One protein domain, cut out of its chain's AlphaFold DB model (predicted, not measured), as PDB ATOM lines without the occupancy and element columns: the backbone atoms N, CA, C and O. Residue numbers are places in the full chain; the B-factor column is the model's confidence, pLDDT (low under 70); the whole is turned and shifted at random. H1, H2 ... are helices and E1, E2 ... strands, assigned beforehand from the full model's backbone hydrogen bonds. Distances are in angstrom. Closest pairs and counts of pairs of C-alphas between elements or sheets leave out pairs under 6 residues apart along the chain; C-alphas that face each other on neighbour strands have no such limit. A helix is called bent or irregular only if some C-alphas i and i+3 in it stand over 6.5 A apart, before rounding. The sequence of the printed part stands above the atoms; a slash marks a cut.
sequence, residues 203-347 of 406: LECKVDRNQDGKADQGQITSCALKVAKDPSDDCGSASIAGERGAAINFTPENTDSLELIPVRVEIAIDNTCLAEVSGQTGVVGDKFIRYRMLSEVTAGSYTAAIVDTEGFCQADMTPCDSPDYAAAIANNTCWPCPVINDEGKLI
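Overview. This is residues 203 to 347 of the 406 residues of an uncharacterized protein of Desulfurivibrio alkaliphilus (strain DSM 19089 / UNIQEM U267 / AHT2) (UniProt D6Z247). A strongly twisted sheet built on two long strands, E3 and E4, curls round helix H1, and the small strand pair E6 and E7 packs on E4 from the side away from H1, near the bend of E4 at residue 293. Short helix H2 lies beyond one end of the long strands, and the E2 and E3 hairpin reaches to the other end. The 145 printed residues include three named helices and seven named strands, in the order H1 E1 E2 E3 H2 E4 E5 E6 H3 E7, with under half of the residues in these elements. The class is mixed, helices and strands; the five-strand sheet is branched, and its neighbours and the E6 and E7 pair are antiparallel. The whole is compact, with a radius of gyration of the C-alphas of 15.8 A, but elongated, spanning 48 by 28 by 24 A.

Arrangement. Residues 203 to 216, with no named element, precede H1, residues 217 to 229. The branched sheet holds E1, residues 240 to 244, E2, residues 248 to 250, E3, residues 258 to 268, E4, residues 287 to 298, and E5, residues 301 to 307. H1 is on this sheet; its closest C-alphas to E4 are Ala 228 and Ser 295, 5.3 A apart. E1 and E2 lie on one side of E3, with N 243 and O 264 at 2.8 A and N 250 and O 258 at 2.9 A. E4 lies on the other side, with N 263 and O 293 at 2.9 A. E4 and E5 form a hairpin, with N 301 and O 298 at 2.9 A. H2, residues 273 to 279, is not on the sheet; it is irregular, but only just, with C-alphas 276 and 279 6.8 A apart. E6, residues 309 to 313, is the antiparallel neighbour of E7, residues 335 to 338, with N 310 and O 337 at 2.9 A. The closest C-alphas of E4 and E7 are Met 293 and Pro 336, 5.8 A apart. H3, residues 326 to 329, only grazes the sheet, with 5 pairs of C-alphas within 10 A. Every O i to N i+4 pair is within hydrogen-bond range in H1, and 2 of 3 in H2; H3 is too short for one.

Along the chain. H1 begins at C-alpha 217 (154.704, -41.519, 183.909) and measures 18.1 A. E1 measures 13.8 A, E3 31.9 A, E4 32.3 A and E5 15.9 A. E7 ends at C-alpha 338 (167.608, -30.718, 172.560).

Size, cuts and confidence. The farthest C-alphas, Asp 212 and Asn 254, are 48.8 A apart. The printed part has no cut, and E6 to H3 is a long link. Mean pLDDT of the printed part is 74.4; 53 residues are under 70, among them 203 to 215 and 268 to 289.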
ATOM      1  N   LEU A 203     149.021 -43.109 194.532       49.81
ATOM      2  CA  LEU A 203     149.152 -42.455 193.228       49.81
ATOM      3  C   LEU A 203     147.825 -42.484 192.462       49.81
ATOM      4  O   LEU A 203     147.284 -43.539 192.137       49.81
ATOM      5  N   GLU A 204     147.288 -41.291 192.192       48.91
ATOM      6  CA  GLU A 204     146.056 -41.095 191.420       48.91
ATOM      7  C   GLU A 204     146.266 -41.438 189.925       48.91
ATOM      8  O   GLU A 204     147.284 -42.009 189.528       48.91
ATOM      9  N   CYS A 205     145.324 -41.069 189.048       47.88
ATOM     10  CA  CYS A 205     145.240 -41.493 187.637       47.88
ATOM     11  C   CYS A 205     146.416 -41.055 186.722       47.88
ATOM     12  O   CYS A 205     146.343 -41.175 185.499       47.88
ATOM     13  N   LYS A 206     147.493 -40.529 187.315       44.88
ATOM     14  CA  LYS A 206     148.775 -40.172 186.710       44.88
ATOM     15  C   LYS A 206     149.818 -41.304 186.728       44.88
ATOM     16  O   LYS A 206     150.761 -41.197 185.942       44.88
ATOM     17  N   VAL A 207     149.711 -42.318 187.612       54.19
ATOM     18  CA  VAL A 207     150.707 -43.414 187.713       54.19
ATOM     19  C   VAL A 207     150.114 -44.805 188.083       54.19
ATOM     20  O   VAL A 207     149.918 -45.086 189.257       54.19
ATOM     21  N   ASP A 208     149.919 -45.720 187.117       52.03
ATOM     22  CA  ASP A 208     149.711 -47.178 187.334       52.03
ATOM     23  C   ASP A 208     150.995 -48.005 187.120       52.03
ATOM     24  O   ASP A 208     151.193 -48.624 186.077       52.03
ATOM     25  N   ARG A 209     151.856 -48.061 188.138       51.41
ATOM     26  CA  ARG A 209     153.083 -48.877 188.114       51.41
ATOM     27  C   ARG A 209     152.853 -50.354 188.484       51.41
ATOM     28  O   ARG A 209     153.806 -51.116 188.624       51.41
ATOM     29  N   ASN A 210     151.605 -50.760 188.748       49.69
ATOM     30  CA  ASN A 210     151.305 -51.958 189.541       49.69
ATOM     31  C   ASN A 210     150.085 -52.787 189.075       49.69
ATOM     32  O   ASN A 210     149.655 -53.685 189.803       49.69
ATOM     33  N   GLN A 211     149.662 -52.622 187.814       50.69
ATOM     34  CA  GLN A 211     148.732 -53.491 187.064       50.69
ATOM     35  C   GLN A 211     147.227 -53.199 187.291       50.69
ATOM     36  O   GLN A 211     146.412 -54.127 187.324       50.69
ATOM     37  N   ASP A 212     146.843 -51.922 187.402       48.41
ATOM     38  CA  ASP A 212     145.451 -51.445 187.547       48.41
ATOM     39  C   ASP A 212     144.710 -51.208 186.207       48.41
ATOM     40  O   ASP A 212     143.478 -51.306 186.155       48.41
ATOM     41  N   GLY A 213     145.446 -51.010 185.106       55.56
ATOM     42  CA  GLY A 213     144.920 -50.849 183.747       55.56
ATOM     43  C   GLY A 213     144.933 -49.416 183.202       55.56
ATOM     44  O   GLY A 213     144.128 -49.115 182.313       55.56
ATOM     45  N   LYS A 214     145.816 -48.544 183.701       65.06
ATOM     46  CA  LYS A 214     145.965 -47.150 183.237       65.06
ATOM     47  C   LYS A 214     147.338 -46.913 182.600       65.06
ATOM     48  O   LYS A 214     147.928 -47.833 182.040       65.06
ATOM     49  N   ALA A 215     147.758 -45.654 182.525       66.94
ATOM     50  CA  ALA A 215     149.002 -45.217 181.912       66.94
ATOM     51  C   ALA A 215     149.789 -44.363 182.910       66.94
ATOM     52  O   ALA A 215     149.260 -43.380 183.429       66.94
ATOM     53  N   ASP A 216     151.036 -44.745 183.164       72.94
ATOM     54  CA  ASP A 216     151.887 -44.190 184.223       72.94
ATOM     55  C   ASP A 216     153.033 -43.312 183.678       72.94
ATOM     56  O   ASP A 216     153.404 -43.464 182.520       72.94
ATOM     57  N   GLN A 217     153.606 -42.362 184.437       76.19
ATOM     58  CA  GLN A 217     154.704 -41.519 183.909       76.19
ATOM     59  C   GLN A 217     155.954 -42.310 183.490       76.19
ATOM     60  O   GLN A 217     156.518 -42.019 182.434       76.19
ATOM     61  N   GLY A 218     156.354 -43.322 184.258       80.69
ATOM     62  CA  GLY A 218     157.386 -44.292 183.898       80.69
ATOM     63  C   GLY A 218     157.006 -45.108 182.659       80.69
ATOM     64  O   GLY A 218     157.817 -45.220 181.747       80.69
ATOM     65  N   GLN A 219     155.755 -45.558 182.524       81.06
ATOM     66  CA  GLN A 219     155.239 -46.210 181.305       81.06
ATOM     67  C   GLN A 219     155.203 -45.292 180.076       81.06
ATOM     68  O   GLN A 219     155.568 -45.720 178.984       81.06
ATOM     69  N   ILE A 220     154.771 -44.039 180.223       82.31
ATOM     70  CA  ILE A 220     154.723 -43.021 179.161       82.31
ATOM     71  C   ILE A 220     156.143 -42.706 178.695       82.31
ATOM     72  O   ILE A 220     156.397 -42.605 177.495       82.31
ATOM     73  N   THR A 221     157.068 -42.583 179.644       86.38
ATOM     74  CA  THR A 221     158.489 -42.337 179.394       86.38
ATOM     75  C   THR A 221     159.140 -43.556 178.752       86.38
ATOM     76  O   THR A 221     159.697 -43.423 177.672       86.38
ATOM     77  N   SER A 222     158.984 -44.755 179.315       88.69
ATOM     78  CA  SER A 222     159.433 -46.020 178.718       88.69
ATOM     79  C   SER A 222     158.875 -46.209 177.304       88.69
ATOM     80  O   SER A 222     159.622 -46.547 176.396       88.69
ATOM     81  N   CYS A 223     157.587 -45.936 177.078       88.69
ATOM     82  CA  CYS A 223     156.978 -45.955 175.747       88.69
ATOM     83  C   CYS A 223     157.668 -44.974 174.790       88.69
ATOM     84  O   CYS A 223     158.043 -45.351 173.681       88.69
ATOM     85  N   ALA A 224     157.894 -43.730 175.225       88.69
ATOM     86  CA  ALA A 224     158.628 -42.750 174.435       88.69
ATOM     87  C   ALA A 224     160.054 -43.233 174.115       88.69
ATOM     88  O   ALA A 224     160.453 -43.171 172.956       88.69
ATOM     89  N   LEU A 225     160.786 -43.773 175.096       90.38
ATOM     90  CA  LEU A 225     162.143 -44.303 174.922       90.38
ATOM     91  C   LEU A 225     162.169 -45.488 173.940       90.38
ATOM     92  O   LEU A 225     162.993 -45.515 173.026       90.38
ATOM     93  N   LYS A 226     161.226 -46.432 174.071       90.50
ATOM     94  CA  LYS A 226     161.059 -47.566 173.149       90.50
ATOM     95  C   LYS A 226     160.821 -47.083 171.725       90.50
ATOM     96  O   LYS A 226     161.567 -47.471 170.831       90.50
ATOM     97  N   VAL A 227     159.886 -46.155 171.520       88.62
ATOM     98  CA  VAL A 227     159.606 -45.586 170.191       88.62
ATOM     99  C   VAL A 227     160.766 -44.734 169.664       88.62
ATOM    100  O   VAL A 227     161.019 -44.744 168.456       88.62
ATOM    101  N   ALA A 228     161.513 -44.031 170.525       87.94
ATOM    102  CA  ALA A 228     162.731 -43.290 170.170       87.94
ATOM    103  C   ALA A 228     163.855 -44.208 169.675       87.94
ATOM    104  O   ALA A 228     164.604 -43.836 168.770       87.94
ATOM    105  N   LYS A 229     163.917 -45.432 170.206       87.06
ATOM    106  CA  LYS A 229     164.884 -46.463 169.831       87.06
ATOM    107  C   LYS A 229     164.440 -47.266 168.607       87.06
ATOM    108  O   LYS A 229     165.109 -47.213 167.576       87.06
ATOM    109  N   ASP A 230     163.267 -47.895 168.657       87.50
ATOM    110  CA  ASP A 230     162.658 -48.671 167.571       87.50
ATOM    111  C   ASP A 230     161.314 -48.041 167.137       87.50
ATOM    112  O   ASP A 230     160.363 -48.014 167.916       87.50
ATOM    113  N   PRO A 231     161.175 -47.538 165.892       82.81
ATOM    114  CA  PRO A 231     159.928 -46.925 165.422       82.81
ATOM    115  C   PRO A 231     158.774 -47.926 165.227       82.81
ATOM    116  O   PRO A 231     157.685 -47.509 164.832       82.81
ATOM    117  N   SER A 232     159.020 -49.229 165.398       84.31
ATOM    118  CA  SER A 232     158.028 -50.300 165.278       84.31
ATOM    119  C   SER A 232     157.526 -50.851 166.614       84.31
ATOM    120  O   SER A 232     156.618 -51.683 166.600       84.31
ATOM    121  N   ASP A 233     158.063 -50.375 167.743       86.94
ATOM    122  CA  ASP A 233     157.543 -50.694 169.076       86.94
ATOM    123  C   ASP A 233     156.187 -49.992 169.298       86.94
ATOM    124  O   ASP A 233     156.040 -48.795 169.043       86.94
ATOM    125  N   ASP A 234     155.177 -50.750 169.734       78.25
ATOM    126  CA  ASP A 234     153.814 -50.265 169.993       78.25
ATOM    127  C   ASP A 234     153.553 -49.962 171.480       78.25
ATOM    128  O   ASP A 234     152.411 -49.746 171.890       78.25
ATOM    129  N   CYS A 235     154.614 -49.938 172.290       82.81
ATOM    130  CA  CYS A 235     154.618 -49.793 173.741       82.81
ATOM    131  C   CYS A 235     153.926 -50.930 174.513       82.81
ATOM    132  O   CYS A 235     153.825 -50.858 175.738       82.81
ATOM    133  N   GLY A 236     153.456 -51.988 173.837       70.75
ATOM    134  CA  GLY A 236     152.901 -53.197 174.450       70.75
ATOM    135  C   GLY A 236     151.613 -53.008 175.262       70.75
ATOM    136  O   GLY A 236     151.194 -53.942 175.948       70.75
ATOM    137  N   SER A 237     150.976 -51.833 175.208       69.06
ATOM    138  CA  SER A 237     149.825 -51.477 176.048       69.06
ATOM    139  C   SER A 237     148.625 -51.019 175.214       69.06
ATOM    140  O   SER A 237     148.770 -50.436 174.145       69.06
ATOM    141  N   ALA A 238     147.405 -51.254 175.706       65.62
ATOM    142  CA  ALA A 238     146.193 -50.745 175.054       65.62
ATOM    143  C   ALA A 238     145.886 -49.274 175.409       65.62
ATOM    144  O   ALA A 238     145.054 -48.647 174.751       65.62
ATOM    145  N   SER A 239     146.525 -48.749 176.460       70.56
ATOM    146  CA  SER A 239     146.333 -47.406 177.019       70.56
ATOM    147  C   SER A 239     147.339 -46.377 176.494       70.56
ATOM    148  O   SER A 239     147.052 -45.185 176.553       70.56
ATOM    149  N   ILE A 240     148.478 -46.802 175.941       75.44
ATOM    150  CA  ILE A 240     149.552 -45.930 175.448       75.44
ATOM    151  C   ILE A 240     150.017 -46.413 174.073       75.44
ATOM    152  O   ILE A 240     150.309 -47.593 173.906       75.44
ATOM    153  N   ALA A 241     150.130 -45.494 173.114       81.25
ATOM    154  CA  ALA A 241     150.731 -45.740 171.806       81.25
ATOM    155  C   ALA A 241     151.730 -44.625 171.472       81.25
ATOM    156  O   ALA A 241     151.381 -43.444 171.512       81.25
ATOM    157  N   GLY A 242     152.963 -44.984 171.119       81.12
ATOM    158  CA  GLY A 242     153.950 -44.029 170.620       81.12
ATOM    159  C   GLY A 242     153.932 -43.916 169.095       81.12
ATOM    160  O   GLY A 242     153.628 -44.873 168.385       81.12
ATOM    161  N   GLU A 243     154.293 -42.747 168.574       83.00
ATOM    162  CA  GLU A 243     154.661 -42.565 167.171       83.00
ATOM    163  C   GLU A 243     155.822 -41.569 167.025       83.00
ATOM    164  O   GLU A 243     156.022 -40.661 167.838       83.00
ATOM    165  N   ARG A 244     156.591 -41.717 165.943       82.81
ATOM    166  CA  ARG A 244     157.583 -40.721 165.532       82.81
ATOM    167  C   ARG A 244     156.932 -39.664 164.643       82.81
ATOM    168  O   ARG A 244     156.219 -39.999 163.698       82.81
ATOM    169  N   GLY A 245     157.208 -38.393 164.922       83.81
ATOM    170  CA  GLY A 245     156.821 -37.287 164.052       83.81
ATOM    171  C   GLY A 245     157.686 -37.184 162.790       83.81
ATOM    172  O   GLY A 245     158.551 -38.013 162.519       83.81
ATOM    173  N   ALA A 246     157.466 -36.124 162.011       85.81
ATOM    174  CA  ALA A 246     158.371 -35.765 160.921       85.81
ATOM    175  C   ALA A 246     159.701 -35.224 161.474       85.81
ATOM    176  O   ALA A 246     159.706 -34.560 162.509       85.81
ATOM    177  N   ALA A 247     160.805 -35.471 160.764       89.31
ATOM    178  CA  ALA A 247     162.112 -34.924 161.118       89.31
ATOM    179  C   ALA A 247     162.117 -33.382 161.082       89.31
ATOM    180  O   ALA A 247     161.506 -32.756 160.209       89.31
ATOM    181  N   ILE A 248     162.824 -32.785 162.039       89.56
ATOM    182  CA  ILE A 248     162.979 -31.346 162.252       89.56
ATOM    183  C   ILE A 248     164.463 -31.020 162.144       89.56
ATOM    184  O   ILE A 248     165.301 -31.722 162.700       89.56
ATOM    185  N   ASN A 249     164.780 -29.924 161.463       91.88
ATOM    186  CA  ASN A 249     166.137 -29.401 161.384       91.88
ATOM    187  C   ASN A 249     166.319 -28.313 162.445       91.88
ATOM    188  O   ASN A 249     165.934 -27.163 162.218       91.88
ATOM    189  N   PHE A 250     166.869 -28.682 163.599       91.56
ATOM    190  CA  PHE A 250     167.270 -27.720 164.620       91.56
ATOM    191  C   PHE A 250     168.538 -26.994 164.163       91.56
ATOM    192  O   PHE A 250     169.458 -27.613 163.634       91.56
ATOM    193  N   THR A 251     168.594 -25.678 164.359       91.88
ATOM    194  CA  THR A 251     169.707 -24.813 163.943       91.88
ATOM    195  C   THR A 251     170.241 -24.026 165.149       91.88
ATOM    196  O   THR A 251     169.919 -22.846 165.299       91.88
ATOM    197  N   PRO A 252     171.022 -24.666 166.039       88.50
ATOM    198  CA  PRO A 252     171.657 -23.997 167.172       88.50
ATOM    199  C   PRO A 252     172.652 -22.915 166.733       88.50
ATOM    200  O   PRO A 252     173.200 -22.942 165.626       88.50
ATOM    201  N   GLU A 253     172.927 -21.948 167.614       86.62
ATOM    202  CA  GLU A 253     173.911 -20.909 167.311       86.62
ATOM    203  C   GLU A 253     175.319 -21.502 167.135       86.62
ATOM    204  O   GLU A 253     175.905 -22.052 168.065       86.62
ATOM    205  N   ASN A 254     175.921 -21.262 165.965       83.50
ATOM    206  CA  ASN A 254     177.298 -21.637 165.606       83.50
ATOM    207  C   ASN A 254     177.562 -23.144 165.406       83.50
ATOM    208  O   ASN A 254     178.729 -23.532 165.323       83.50
ATOM    209  N   THR A 255     176.527 -23.974 165.264       83.31
ATOM    210  CA  THR A 255     176.663 -25.402 164.925       83.31
ATOM    211  C   THR A 255     176.149 -25.690 163.513       83.31
ATOM    212  O   THR A 255     175.493 -24.851 162.889       83.31
ATOM    213  N   ASP A 256     176.423 -26.891 163.003       88.44
ATOM    214  CA  ASP A 256     175.671 -27.418 161.862       88.44
ATOM    215  C   ASP A 256     174.216 -27.728 162.274       88.44
ATOM    216  O   ASP A 256     173.892 -27.837 163.460       88.44
ATOM    217  N   SER A 257     173.331 -27.850 161.280       88.75
ATOM    218  CA  SER A 257     171.926 -28.222 161.485       88.75
ATOM    219  C   SER A 257     171.811 -29.673 161.955       88.75
ATOM    220  O   SER A 257     172.387 -30.568 161.338       88.75
ATOM    221  N   LEU A 258     171.007 -29.909 162.991       90.06
ATOM    222  CA  LEU A 258     170.767 -31.222 163.587       90.06
ATOM    223  C   LEU A 258     169.397 -31.744 163.134       90.06
ATOM    224  O   LEU A 258     168.370 -31.125 163.422       90.06
ATOM    225  N   GLU A 259     169.372 -32.862 162.405       91.38
ATOM    226  CA  GLU A 259     168.131 -33.509 161.964       91.38
ATOM    227  C   GLU A 259     167.635 -34.476 163.052       91.38
ATOM    228  O   GLU A 259     168.192 -35.554 163.255       91.38
ATOM    229  N   LEU A 260     166.586 -34.065 163.767       90.81
ATOM    230  CA  LEU A 260     166.042 -34.762 164.931       90.81
ATOM    231  C   LEU A 260     164.572 -35.118 164.716       90.81
ATOM    232  O   LEU A 260     163.801 -34.349 164.142       90.81
ATOM    233  N   ILE A 261     164.159 -36.282 165.208       88.31
ATOM    234  CA  ILE A 261     162.786 -36.771 165.101       88.31
ATOM    235  C   ILE A 261     162.101 -36.653 166.462       88.31
ATOM    236  O   ILE A 261     162.551 -37.287 167.418       88.31
ATOM    237  N   PRO A 262     160.997 -35.895 166.575       87.69
ATOM    238  CA  PRO A 262     160.270 -35.778 167.822       87.69
ATOM    239  C   PRO A 262     159.456 -37.046 168.071       87.69
ATOM    240  O   PRO A 262     158.748 -37.533 167.183       87.69
ATOM    241  N   VAL A 263     159.515 -37.559 169.296       83.75
ATOM    242  CA  VAL A 263     158.690 -38.694 169.716       83.75
ATOM    243  C   VAL A 263     157.444 -38.181 170.415       83.75
ATOM    244  O   VAL A 263     157.507 -37.395 171.366       83.75
ATOM    245  N   ARG A 264     156.300 -38.630 169.902       83.19
ATOM    246  CA  ARG A 264     154.959 -38.324 170.382       83.19
ATOM    247  C   ARG A 264     154.400 -39.570 171.059       83.19
ATOM    248  O   ARG A 264     154.427 -40.648 170.478       83.19
ATOM    249  N   VAL A 265     153.831 -39.405 172.244       77.69
ATOM    250  CA  VAL A 265     153.056 -40.448 172.917       77.69
ATOM    251  C   VAL A 265     151.592 -40.028 172.955       77.69
ATOM    252  O   VAL A 265     151.260 -38.939 173.430       77.69
ATOM    253  N   GLU A 266     150.722 -40.885 172.428       78.19
ATOM    254  CA  GLU A 266     149.281 -40.840 172.647       78.19
ATOM    255  C   GLU A 266     148.914 -41.702 173.857       78.19
ATOM    256  O   GLU A 266     149.346 -42.846 173.976       78.19
ATOM    257  N   ILE A 267     148.050 -41.175 174.717       72.88
ATOM    258  CA  ILE A 267     147.515 -41.866 175.889       72.88
ATOM    259  C   ILE A 267     145.995 -41.888 175.757       72.88
ATOM    260  O   ILE A 267     145.370 -40.841 175.571       72.88
ATOM    261  N   ALA A 268     145.390 -43.068 175.831       69.62
ATOM    262  CA  ALA A 268     143.947 -43.222 175.926       69.62
ATOM    263  C   ALA A 268     143.488 -42.819 177.333       69.62
ATOM    264  O   ALA A 268     143.946 -43.377 178.328       69.62
ATOM    265  N   ILE A 269     142.582 -41.848 177.410       62.16
ATOM    266  CA  ILE A 269     142.027 -41.361 178.669       62.16
ATOM    267  C   ILE A 269     140.781 -42.190 178.983       62.16
ATOM    268  O   ILE A 269     139.813 -42.180 178.219       62.16
ATOM    269  N   ASP A 270     140.778 -42.891 180.113       60.16
ATOM    270  CA  ASP A 270     139.550 -43.475 180.648       60.16
ATOM    271  C   ASP A 270     138.684 -42.383 181.320       60.16
ATOM    272  O   ASP A 270     139.156 -41.300 181.674       60.16
ATOM    273  N   ASN A 271     137.387 -42.639 181.517       50.81
ATOM    274  CA  ASN A 271     136.488 -41.643 182.125       50.81
ATOM    275  C   ASN A 271     136.831 -41.300 183.593       50.81
ATOM    276  O   ASN A 271     136.235 -40.377 184.148       50.81
ATOM    277  N   THR A 272     137.748 -42.039 184.219       52.09
ATOM    278  CA  THR A 272     138.195 -41.850 185.600       52.09
ATOM    279  C   THR A 272     139.317 -40.807 185.650       52.09
ATOM    280  O   THR A 272     139.200 -39.835 186.394       52.09
ATOM    281  N   CYS A 273     140.324 -40.903 184.773       51.00
ATOM    282  CA  CYS A 273     141.417 -39.922 184.683       51.00
ATOM    283  C   CYS A 273     140.956 -38.556 184.148       51.00
ATOM    284  O   CYS A 273     141.503 -37.509 184.499       51.00
ATOM    285  N   LEU A 274     139.901 -38.547 183.329       48.12
ATOM    286  CA  LEU A 274     139.319 -37.336 182.740       48.12
ATOM    287  C   LEU A 274     138.819 -36.321 183.792       48.12
ATOM    288  O   LEU A 274     138.718 -35.135 183.483       48.12
ATOM    289  N   ALA A 275     138.519 -36.755 185.023       46.25
ATOM    290  CA  ALA A 275     138.040 -35.883 186.099       46.25
ATOM    291  C   ALA A 275     139.165 -35.058 186.753       46.25
ATOM    292  O   ALA A 275     138.991 -33.856 186.956       46.25
ATOM    293  N   GLU A 276     140.322 -35.662 187.027       48.75
ATOM    294  CA  GLU A 276     141.500 -34.985 187.600       48.75
ATOM    295  C   GLU A 276     142.203 -34.108 186.556       48.75
ATOM    296  O   GLU A 276     142.529 -32.948 186.819       48.75
ATOM    297  N   VAL A 277     142.320 -34.601 185.318       47.81
ATOM    298  CA  VAL A 277     142.876 -33.835 184.189       47.81
ATOM    299  C   VAL A 277     141.924 -32.712 183.733       47.81
ATOM    300  O   VAL A 277     142.337 -31.830 182.990       47.81
ATOM    301  N   SER A 278     140.672 -32.642 184.216       44.84
ATOM    302  CA  SER A 278     139.699 -31.605 183.806       44.84
ATOM    303  C   SER A 278     140.078 -30.159 184.173       44.84
ATOM    304  O   SER A 278     139.473 -29.219 183.651       44.84
ATOM    305  N   GLY A 279     141.098 -29.960 185.017       49.38
ATOM    306  CA  GLY A 279     141.738 -28.655 185.221       49.38
ATOM    307  C   GLY A 279     142.606 -28.193 184.039       49.38
ATOM    308  O   GLY A 279     142.849 -26.996 183.896       49.38
ATOM    309  N   GLN A 280     143.042 -29.116 183.176       49.94
ATOM    310  CA  GLN A 280     143.841 -28.852 181.981       49.94
ATOM    311  C   GLN A 280     142.966 -28.872 180.721       49.94
ATOM    312  O   GLN A 280     142.365 -29.874 180.329       49.94
ATOM    313  N   THR A 281     142.909 -27.737 180.033       40.16
ATOM    314  CA  THR A 281     142.220 -27.614 178.747       40.16
ATOM    315  C   THR A 281     143.077 -28.206 177.627       40.16
ATOM    316  O   THR A 281     143.982 -27.528 177.171       40.16
ATOM    317  N   GLY A 282     142.808 -29.421 177.138       48.69
ATOM    318  CA  GLY A 282     143.628 -29.991 176.043       48.69
ATOM    319  C   GLY A 282     143.096 -31.235 175.317       48.69
ATOM    320  O   GLY A 282     143.656 -31.636 174.299       48.69
ATOM    321  N   VAL A 283     142.006 -31.831 175.803       52.88
ATOM    322  CA  VAL A 283     141.510 -33.151 175.376       52.88
ATOM    323  C   VAL A 283     141.069 -33.197 173.898       52.88
ATOM    324  O   VAL A 283     140.244 -32.389 173.465       52.88
ATOM    325  N   VAL A 284     141.549 -34.197 173.139       46.81
ATOM    326  CA  VAL A 284     141.118 -34.483 171.752       46.81
ATOM    327  C   VAL A 284     140.337 -35.795 171.705       46.81
ATOM    328  O   VAL A 284     140.898 -36.868 171.496       46.81
ATOM    329  N   GLY A 285     139.018 -35.714 171.885       60.09
ATOM    330  CA  GLY A 285     138.177 -36.909 172.007       60.09
ATOM    331  C   GLY A 285     138.432 -37.607 173.341       60.09
ATOM    332  O   GLY A 285     138.251 -36.981 174.376       60.09
ATOM    333  N   ASP A 286     138.892 -38.856 173.304       56.94
ATOM    334  CA  ASP A 286     139.221 -39.657 174.496       56.94
ATOM    335  C   ASP A 286     140.746 -39.879 174.622       56.94
ATOM    336  O   ASP A 286     141.200 -40.912 175.111       56.94
ATOM    337  N   LYS A 287     141.568 -38.957 174.092       63.72
ATOM    338  CA  LYS A 287     143.036 -39.080 174.060       63.72
ATOM    339  C   LYS A 287     143.769 -37.820 174.516       63.72
ATOM    340  O   LYS A 287     143.362 -36.694 174.215       63.72
ATOM    341  N   PHE A 288     144.893 -38.048 175.190       67.25
ATOM    342  CA  PHE A 288     145.903 -37.066 175.573       67.25
ATOM    343  C   PHE A 288     147.183 -37.309 174.761       67.25
ATOM    344  O   PHE A 288     147.453 -38.436 174.349       67.25
ATOM    345  N   ILE A 289     147.944 -36.256 174.460       65.75
ATOM    346  CA  ILE A 289     149.102 -36.320 173.558       65.75
ATOM    347  C   ILE A 289     150.233 -35.488 174.155       65.75
ATOM    348  O   ILE A 289     150.019 -34.312 174.432       65.75
ATOM    349  N   ARG A 290     151.441 -36.053 174.258       72.50
ATOM    350  CA  ARG A 290     152.658 -35.290 174.579       72.50
ATOM    351  C   ARG A 290     153.806 -35.616 173.643       72.50
ATOM    352  O   ARG A 290     153.996 -36.768 173.262       72.50
ATOM    353  N   TYR A 291     154.602 -34.601 173.327       72.62
ATOM    354  CA  TYR A 291     155.975 -34.809 172.880       72.62
ATOM    355  C   TYR A 291     156.862 -34.967 174.115       72.62
ATOM    356  O   TYR A 291     156.683 -34.225 175.079       72.62
ATOM    357  N   ARG A 292     157.773 -35.944 174.104       73.81
ATOM    358  CA  ARG A 292     158.581 -36.290 175.290       73.81
ATOM    359  C   ARG A 292     160.084 -36.183 175.103       73.81
ATOM    360  O   ARG A 292     160.772 -35.900 176.068       73.81
ATOM    361  N   MET A 293     160.578 -36.440 173.897       85.62
ATOM    362  CA  MET A 293     162.009 -36.555 173.613       85.62
ATOM    363  C   MET A 293     162.270 -36.463 172.112       85.62
ATOM    364  O   MET A 293     161.328 -36.451 171.305       85.62
ATOM    365  N   LEU A 294     163.549 -36.438 171.746       88.62
ATOM    366  CA  LEU A 294     164.016 -36.472 170.366       88.62
ATOM    367  C   LEU A 294     164.891 -37.717 170.121       88.62
ATOM    368  O   LEU A 294     165.632 -38.160 170.995       88.62
ATOM    369  N   SER A 295     164.815 -38.256 168.907       88.88
ATOM    370  CA  SER A 295     165.684 -39.317 168.379       88.88
ATOM    371  C   SER A 295     166.553 -38.739 167.260       88.88
ATOM    372  O   SER A 295     166.062 -37.966 166.431       88.88
ATOM    373  N   GLU A 296     167.837 -39.082 167.236       86.69
ATOM    374  CA  GLU A 296     168.782 -38.601 166.221       86.69
ATOM    375  C   GLU A 296     168.657 -39.368 164.880       86.69
ATOM    376  O   GLU A 296     168.297 -40.549 164.817       86.69
ATOM    377  N   VAL A 297     168.963 -38.685 163.769       78.69
ATOM    378  CA  VAL A 297     169.096 -39.285 162.434       78.69
ATOM    379  C   VAL A 297     170.527 -39.121 161.921       78.69
ATOM    380  O   VAL A 297     170.973 -38.010 161.652       78.69
ATOM    381  N   THR A 298     171.231 -40.229 161.671       75.56
ATOM    382  CA  THR A 298     172.564 -40.198 161.046       75.56
ATOM    383  C   THR A 298     172.518 -40.716 159.610       75.56
ATOM    384  O   THR A 298     172.325 -41.903 159.347       75.56
ATOM    385  N   ALA A 299     172.771 -39.824 158.648       64.81
ATOM    386  CA  ALA A 299     172.984 -40.159 157.232       64.81
ATOM    387  C   ALA A 299     171.856 -40.995 156.574       64.81
ATOM    388  O   ALA A 299     172.113 -41.832 155.706       64.81
ATOM    389  N   GLY A 300     170.600 -40.771 156.977       63.94
ATOM    390  CA  GLY A 300     169.433 -41.508 156.472       63.94
ATOM    391  C   GLY A 300     169.242 -42.904 157.080       63.94
ATOM    392  O   GLY A 300     168.347 -43.631 156.651       63.94
ATOM    393  N   SER A 301     170.051 -43.272 158.077       61.34
ATOM    394  CA  SER A 301     169.757 -44.346 159.023       61.34
ATOM    395  C   SER A 301     169.350 -43.718 160.351       61.34
ATOM    396  O   SER A 301     169.998 -42.790 160.831       61.34
ATOM    397  N   TYR A 302     168.295 -44.233 160.973       63.84
ATOM    398  CA  TYR A 302     167.978 -43.865 162.351       63.84
ATOM    399  C   TYR A 302     169.119 -44.340 163.257       63.84
ATOM    400  O   TYR A 302     169.568 -45.485 163.118       63.84
ATOM    401  N   THR A 303     169.604 -43.475 164.147       64.44
ATOM    402  CA  THR A 303     170.410 -43.909 165.289       64.44
ATOM    403  C   THR A 303     169.467 -44.241 166.443       64.44
ATOM    404  O   THR A 303     168.365 -43.708 166.549       64.44
ATOM    405  N   ALA A 304     169.882 -45.180 167.293       66.06
ATOM    406  CA  ALA A 304     169.149 -45.520 168.513       66.06
ATOM    407  C   ALA A 304     169.319 -44.458 169.617       66.06
ATOM    408  O   ALA A 304     168.701 -44.581 170.665       66.06
ATOM    409  N   ALA A 305     170.156 -43.439 169.379       85.19
ATOM    410  CA  ALA A 305     170.504 -42.411 170.343       85.19
ATOM    411  C   ALA A 305     169.280 -41.568 170.722       85.19
ATOM    412  O   ALA A 305     168.639 -40.936 169.871       85.19
ATOM    413  N   ILE A 306     168.988 -41.563 172.021       89.69
ATOM    414  CA  ILE A 306     167.910 -40.789 172.623       89.69
ATOM    415  C   ILE A 306     168.522 -39.524 173.218       89.69
ATOM    416  O   ILE A 306     169.387 -39.585 174.093       89.69
ATOM    417  N   VAL A 307     168.091 -38.379 172.702       91.31
ATOM    418  CA  VAL A 307     168.617 -37.060 173.055       91.31
ATOM    419  C   VAL A 307     167.955 -36.578 174.344       91.31
ATOM    420  O   VAL A 307     166.726 -36.626 174.450       91.31
ATOM    421  N   ASP A 308     168.750 -36.070 175.286       89.94
ATOM    422  CA  ASP A 308     168.228 -35.393 176.473       89.94
ATOM    423  C   ASP A 308     167.558 -34.080 176.067       89.94
ATOM    424  O   ASP A 308     168.082 -33.320 175.245       89.94
ATOM    425  N   THR A 309     166.385 -33.800 176.634       89.69
ATOM    426  CA  THR A 309     165.599 -32.616 176.274       89.69
ATOM    427  C   THR A 309     165.175 -31.807 177.482       89.69
ATOM    428  O   THR A 309     164.694 -32.366 178.465       89.69
ATOM    429  N   GLU A 310     165.285 -30.485 177.380       87.06
ATOM    430  CA  GLU A 310     165.041 -29.555 178.478       87.06
ATOM    431  C   GLU A 310     164.015 -28.485 178.085       87.06
ATOM    432  O   GLU A 310     164.295 -27.561 177.320       87.06
ATOM    433  N   GLY A 311     162.792 -28.623 178.602       87.00
ATOM    434  CA  GLY A 311     161.671 -27.768 178.218       87.00
ATOM    435  C   GLY A 311     161.345 -27.866 176.724       87.00
ATOM    436  O   GLY A 311     161.531 -28.910 176.094       87.00
ATOM    437  N   PHE A 312     160.847 -26.770 176.147       87.88
ATOM    438  CA  PHE A 312     160.428 -26.717 174.748       87.88
ATOM    439  C   PHE A 312     161.008 -25.497 174.022       87.88
ATOM    440  O   PHE A 312     161.089 -24.395 174.570       87.88
ATOM    441  N   CYS A 313     161.410 -25.692 172.767       91.12
ATOM    442  CA  CYS A 313     161.912 -24.630 171.902       91.12
ATOM    443  C   CYS A 313     161.527 -24.836 170.432       91.12
ATOM    444  O   CYS A 313     161.038 -25.891 170.014       91.12
ATOM    445  N   GLN A 314     161.711 -23.777 169.647       92.19
ATOM    446  CA  GLN A 314     161.548 -23.808 168.202       92.19
ATOM    447  C   GLN A 314     162.785 -24.403 167.523       92.19
ATOM    448  O   GLN A 314     163.819 -24.637 168.145       92.19
ATOM    449  N   ALA A 315     162.702 -24.612 166.208       91.75
ATOM    450  CA  ALA A 315     163.814 -25.136 165.417       91.75
ATOM    451  C   ALA A 315     165.050 -24.211 165.414       91.75
ATOM    452  O   ALA A 315     166.146 -24.671 165.122       91.75
ATOM    453  N   ASP A 316     164.911 -22.928 165.754       92.12
ATOM    454  CA  ASP A 316     166.030 -21.991 165.952       92.12
ATOM    455  C   ASP A 316     166.505 -21.909 167.420       92.12
ATOM    456  O   ASP A 316     167.187 -20.961 167.801       92.12
ATOM    457  N   MET A 317     166.133 -22.893 168.246       91.81
ATOM    458  CA  MET A 317     166.386 -22.966 169.691       91.81
ATOM    459  C   MET A 317     165.712 -21.867 170.537       91.81
ATOM    460  O   MET A 317     165.927 -21.817 171.748       91.81
ATOM    461  N   THR A 318     164.849 -21.013 169.968       92.19
ATOM    462  CA  THR A 318     164.088 -20.026 170.758       92.19
ATOM    463  C   THR A 318     163.112 -20.733 171.707       92.19
ATOM    464  O   THR A 318     162.273 -21.494 171.219       92.19
ATOM    465  N   PRO A 319     163.140 -20.481 173.031       90.62
ATOM    466  CA  PRO A 319     162.190 -21.083 173.967       90.62
ATOM    467  C   PRO A 319     160.727 -20.786 173.613       90.62
ATOM    468  O   PRO A 319     160.393 -19.685 173.162       90.62
ATOM    469  N   CYS A 320     159.846 -21.757 173.836       87.69
ATOM    470  CA  CYS A 320     158.409 -21.625 173.611       87.69
ATOM    471  C   CYS A 320     157.600 -22.459 174.610       87.69
ATOM    472  O   CYS A 320     158.105 -23.412 175.196       87.69
ATOM    473  N   ASP A 321     156.337 -22.085 174.807       80.81
ATOM    474  CA  ASP A 321     155.431 -22.811 175.698       80.81
ATOM    475  C   ASP A 321     155.062 -24.180 175.098       80.81
ATOM    476  O   ASP A 321     154.820 -24.288 173.890       80.81
ATOM    477  N   SER A 322     154.990 -25.211 175.948       70.50
ATOM    478  CA  SER A 322     154.711 -26.596 175.547       70.50
ATOM    479  C   SER A 322     153.486 -26.718 174.624       70.50
ATOM    480  O   SER A 322     152.420 -26.160 174.917       70.50
ATOM    481  N   PRO A 323     153.562 -27.512 173.540       60.47
ATOM    482  CA  PRO A 323     152.447 -27.760 172.639       60.47
ATOM    483  C   PRO A 323     151.449 -28.802 173.191       60.47
ATOM    484  O   PRO A 323     150.935 -29.606 172.413       60.47
ATOM    485  N   ASP A 324     151.118 -28.778 174.493       53.16
ATOM    486  CA  ASP A 324     150.133 -29.647 175.198       53.16
ATOM    487  C   ASP A 324     148.672 -29.508 174.678       53.16
ATOM    488  O   ASP A 324     147.695 -29.878 175.331       53.16
ATOM    489  N   TYR A 325     148.491 -28.949 173.481       53.78
ATOM    490  CA  TYR A 325     147.216 -28.549 172.909       53.78
ATOM    491  C   TYR A 325     147.064 -29.077 171.482       53.78
ATOM    492  O   TYR A 325     147.877 -28.808 170.597       53.78
ATOM    493  N   ALA A 326     145.907 -29.681 171.213       48.81
ATOM    494  CA  ALA A 326     145.415 -30.059 169.883       48.81
ATOM    495  C   ALA A 326     145.667 -29.018 168.772       48.81
ATOM    496  O   ALA A 326     145.937 -29.355 167.621       48.81
ATOM    497  N   ALA A 327     145.532 -27.736 169.127       45.25
ATOM    498  CA  ALA A 327     145.674 -26.604 168.219       45.25
ATOM    499  C   ALA A 327     147.138 -26.213 167.948       45.25
ATOM    500  O   ALA A 327     147.410 -25.622 166.901       45.25
ATOM    501  N   ALA A 328     148.063 -26.552 168.854       50.06
ATOM    502  CA  ALA A 328     149.496 -26.375 168.646       50.06
ATOM    503  C   ALA A 328     149.995 -27.372 167.593       50.06
ATOM    504  O   ALA A 328     150.563 -26.947 166.593       50.06
ATOM    505  N   ILE A 329     149.642 -28.661 167.727       52.16
ATOM    506  CA  ILE A 329     150.010 -29.755 166.800       52.16
ATOM    507  C   ILE A 329     149.759 -29.390 165.320       52.16
ATOM    508  O   ILE A 329     150.578 -29.696 164.458       52.16
ATOM    509  N   ALA A 330     148.662 -28.690 165.013       54.78
ATOM    510  CA  ALA A 330     148.296 -28.314 163.642       54.78
ATOM    511  C   ALA A 330     149.146 -27.187 163.014       54.78
ATOM    512  O   ALA A 330     149.146 -27.044 161.792       54.78
ATOM    513  N   ASN A 331     149.846 -26.384 163.822       61.16
ATOM    514  CA  ASN A 331     150.695 -25.266 163.383       61.16
ATOM    515  C   ASN A 331     152.119 -25.371 163.963       61.16
ATOM    516  O   ASN A 331     152.805 -24.356 164.070       61.16
ATOM    517  N   ASN A 332     152.520 -26.555 164.434       63.62
ATOM    518  CA  ASN A 332     153.471 -26.626 165.536       63.62
ATOM    519  C   ASN A 332     154.880 -26.181 165.137       63.62
ATOM    520  O   ASN A 332     155.498 -26.774 164.255       63.62
ATOM    521  N   THR A 333     155.385 -25.162 165.829       78.81
ATOM    522  CA  THR A 333     156.772 -24.690 165.740       78.81
ATOM    523  C   THR A 333     157.528 -24.915 167.048       78.81
ATOM    524  O   THR A 333     158.552 -24.279 167.245       78.81
ATOM    525  N   CYS A 334     156.997 -25.733 167.961       86.44
ATOM    526  CA  CYS A 334     157.517 -25.926 169.311       86.44
ATOM    527  C   CYS A 334     157.639 -27.422 169.627       86.44
ATOM    528  O   CYS A 334     156.686 -28.181 169.420       86.44
ATOM    529  N   TRP A 335     158.805 -27.839 170.113       88.88
ATOM    530  CA  TRP A 335     159.187 -29.238 170.328       88.88
ATOM    531  C   TRP A 335     160.065 -29.363 171.579       88.88
ATOM    532  O   TRP A 335     160.595 -28.342 172.016       88.88
ATOM    533  N   PRO A 336     160.230 -30.568 172.165       88.81
ATOM    534  CA  PRO A 336     161.192 -30.784 173.247       88.81
ATOM    535  C   PRO A 336     162.557 -30.229 172.838       88.81
ATOM    536  O   PRO A 336     163.009 -30.510 171.726       88.81
ATOM    537  N   CYS A 337     163.175 -29.391 173.669       91.19
ATOM    538  CA  CYS A 337     164.388 -28.690 173.253       91.19
ATOM    539  C   CYS A 337     165.618 -29.586 173.439       91.19
ATOM    540  O   CYS A 337     165.834 -30.021 174.569       91.19
ATOM    541  N   PRO A 338     166.426 -29.877 172.401       93.25
ATOM    542  CA  PRO A 338     167.608 -30.718 172.560       93.25
ATOM    543  C   PRO A 338     168.637 -30.045 173.473       93.25
ATOM    544  O   PRO A 338     168.952 -28.865 173.302       93.25
ATOM    545  N   VAL A 339     169.206 -30.809 174.401       90.94
ATOM    546  CA  VAL A 339     170.372 -30.386 175.178       90.94
ATOM    547  C   VAL A 339     171.620 -30.549 174.302       90.94
ATOM    548  O   VAL A 339     171.854 -31.604 173.708       90.94
ATOM    549  N   ILE A 340     172.400 -29.473 174.169       90.94
ATOM    550  CA  ILE A 340     173.527 -29.367 173.234       90.94
ATOM    551  C   ILE A 340     174.692 -28.683 173.939       90.94
ATOM    552  O   ILE A 340     174.571 -27.535 174.373       90.94
ATOM    553  N   ASN A 341     175.832 -29.368 174.003       88.19
ATOM    554  CA  ASN A 341     177.021 -28.851 174.666       88.19
ATOM    555  C   ASN A 341     177.790 -27.817 173.820       88.19
ATOM    556  O   ASN A 341     177.495 -27.567 172.651       88.19
ATOM    557  N   ASP A 342     178.834 -27.233 174.411       83.44
ATOM    558  CA  ASP A 342     179.635 -26.155 173.806       83.44
ATOM    559  C   ASP A 342     180.410 -26.563 172.542       83.44
ATOM    560  O   ASP A 342     180.923 -25.701 171.827       83.44
ATOM    561  N   GLU A 343     180.507 -27.863 172.256       84.50
ATOM    562  CA  GLU A 343     181.099 -28.392 171.024       84.50
ATOM    563  C   GLU A 343     180.059 -28.559 169.901       84.50
ATOM    564  O   GLU A 343     180.402 -29.011 168.809       84.50
ATOM    565  N   GLY A 344     178.796 -28.199 170.159       87.31
ATOM    566  CA  GLY A 344     177.675 -28.372 169.241       87.31
ATOM    567  C   GLY A 344     177.174 -29.810 169.136       87.31
ATOM    568  O   GLY A 344     176.504 -30.147 168.161       87.31
ATOM    569  N   LYS A 345     177.519 -30.667 170.105       90.00
ATOM    570  CA  LYS A 345     177.088 -32.068 170.148       90.00
ATOM    571  C   LYS A 345     175.846 -32.210 171.014       90.00
ATOM    572  O   LYS A 345     175.733 -31.559 172.051       90.00
ATOM    573  N   LEU A 346     174.954 -33.095 170.586       91.88
ATOM    574  CA  LEU A 346     173.818 -33.548 171.380       91.88
ATOM    575  C   LEU A 346     174.325 -34.212 172.662       91.88
ATOM    576  O   LEU A 346     175.302 -34.959 172.620       91.88
ATOM    577  N   ILE A 347     173.640 -33.952 173.770       91.50
ATOM    578  CA  ILE A 347     173.761 -34.746 174.990       91.50
ATOM    579  C   ILE A 347     172.681 -35.833 174.941       91.50
ATOM    580  O   ILE A 347     171.524 -35.548 174.621       91.50
TER     581      ILE A 347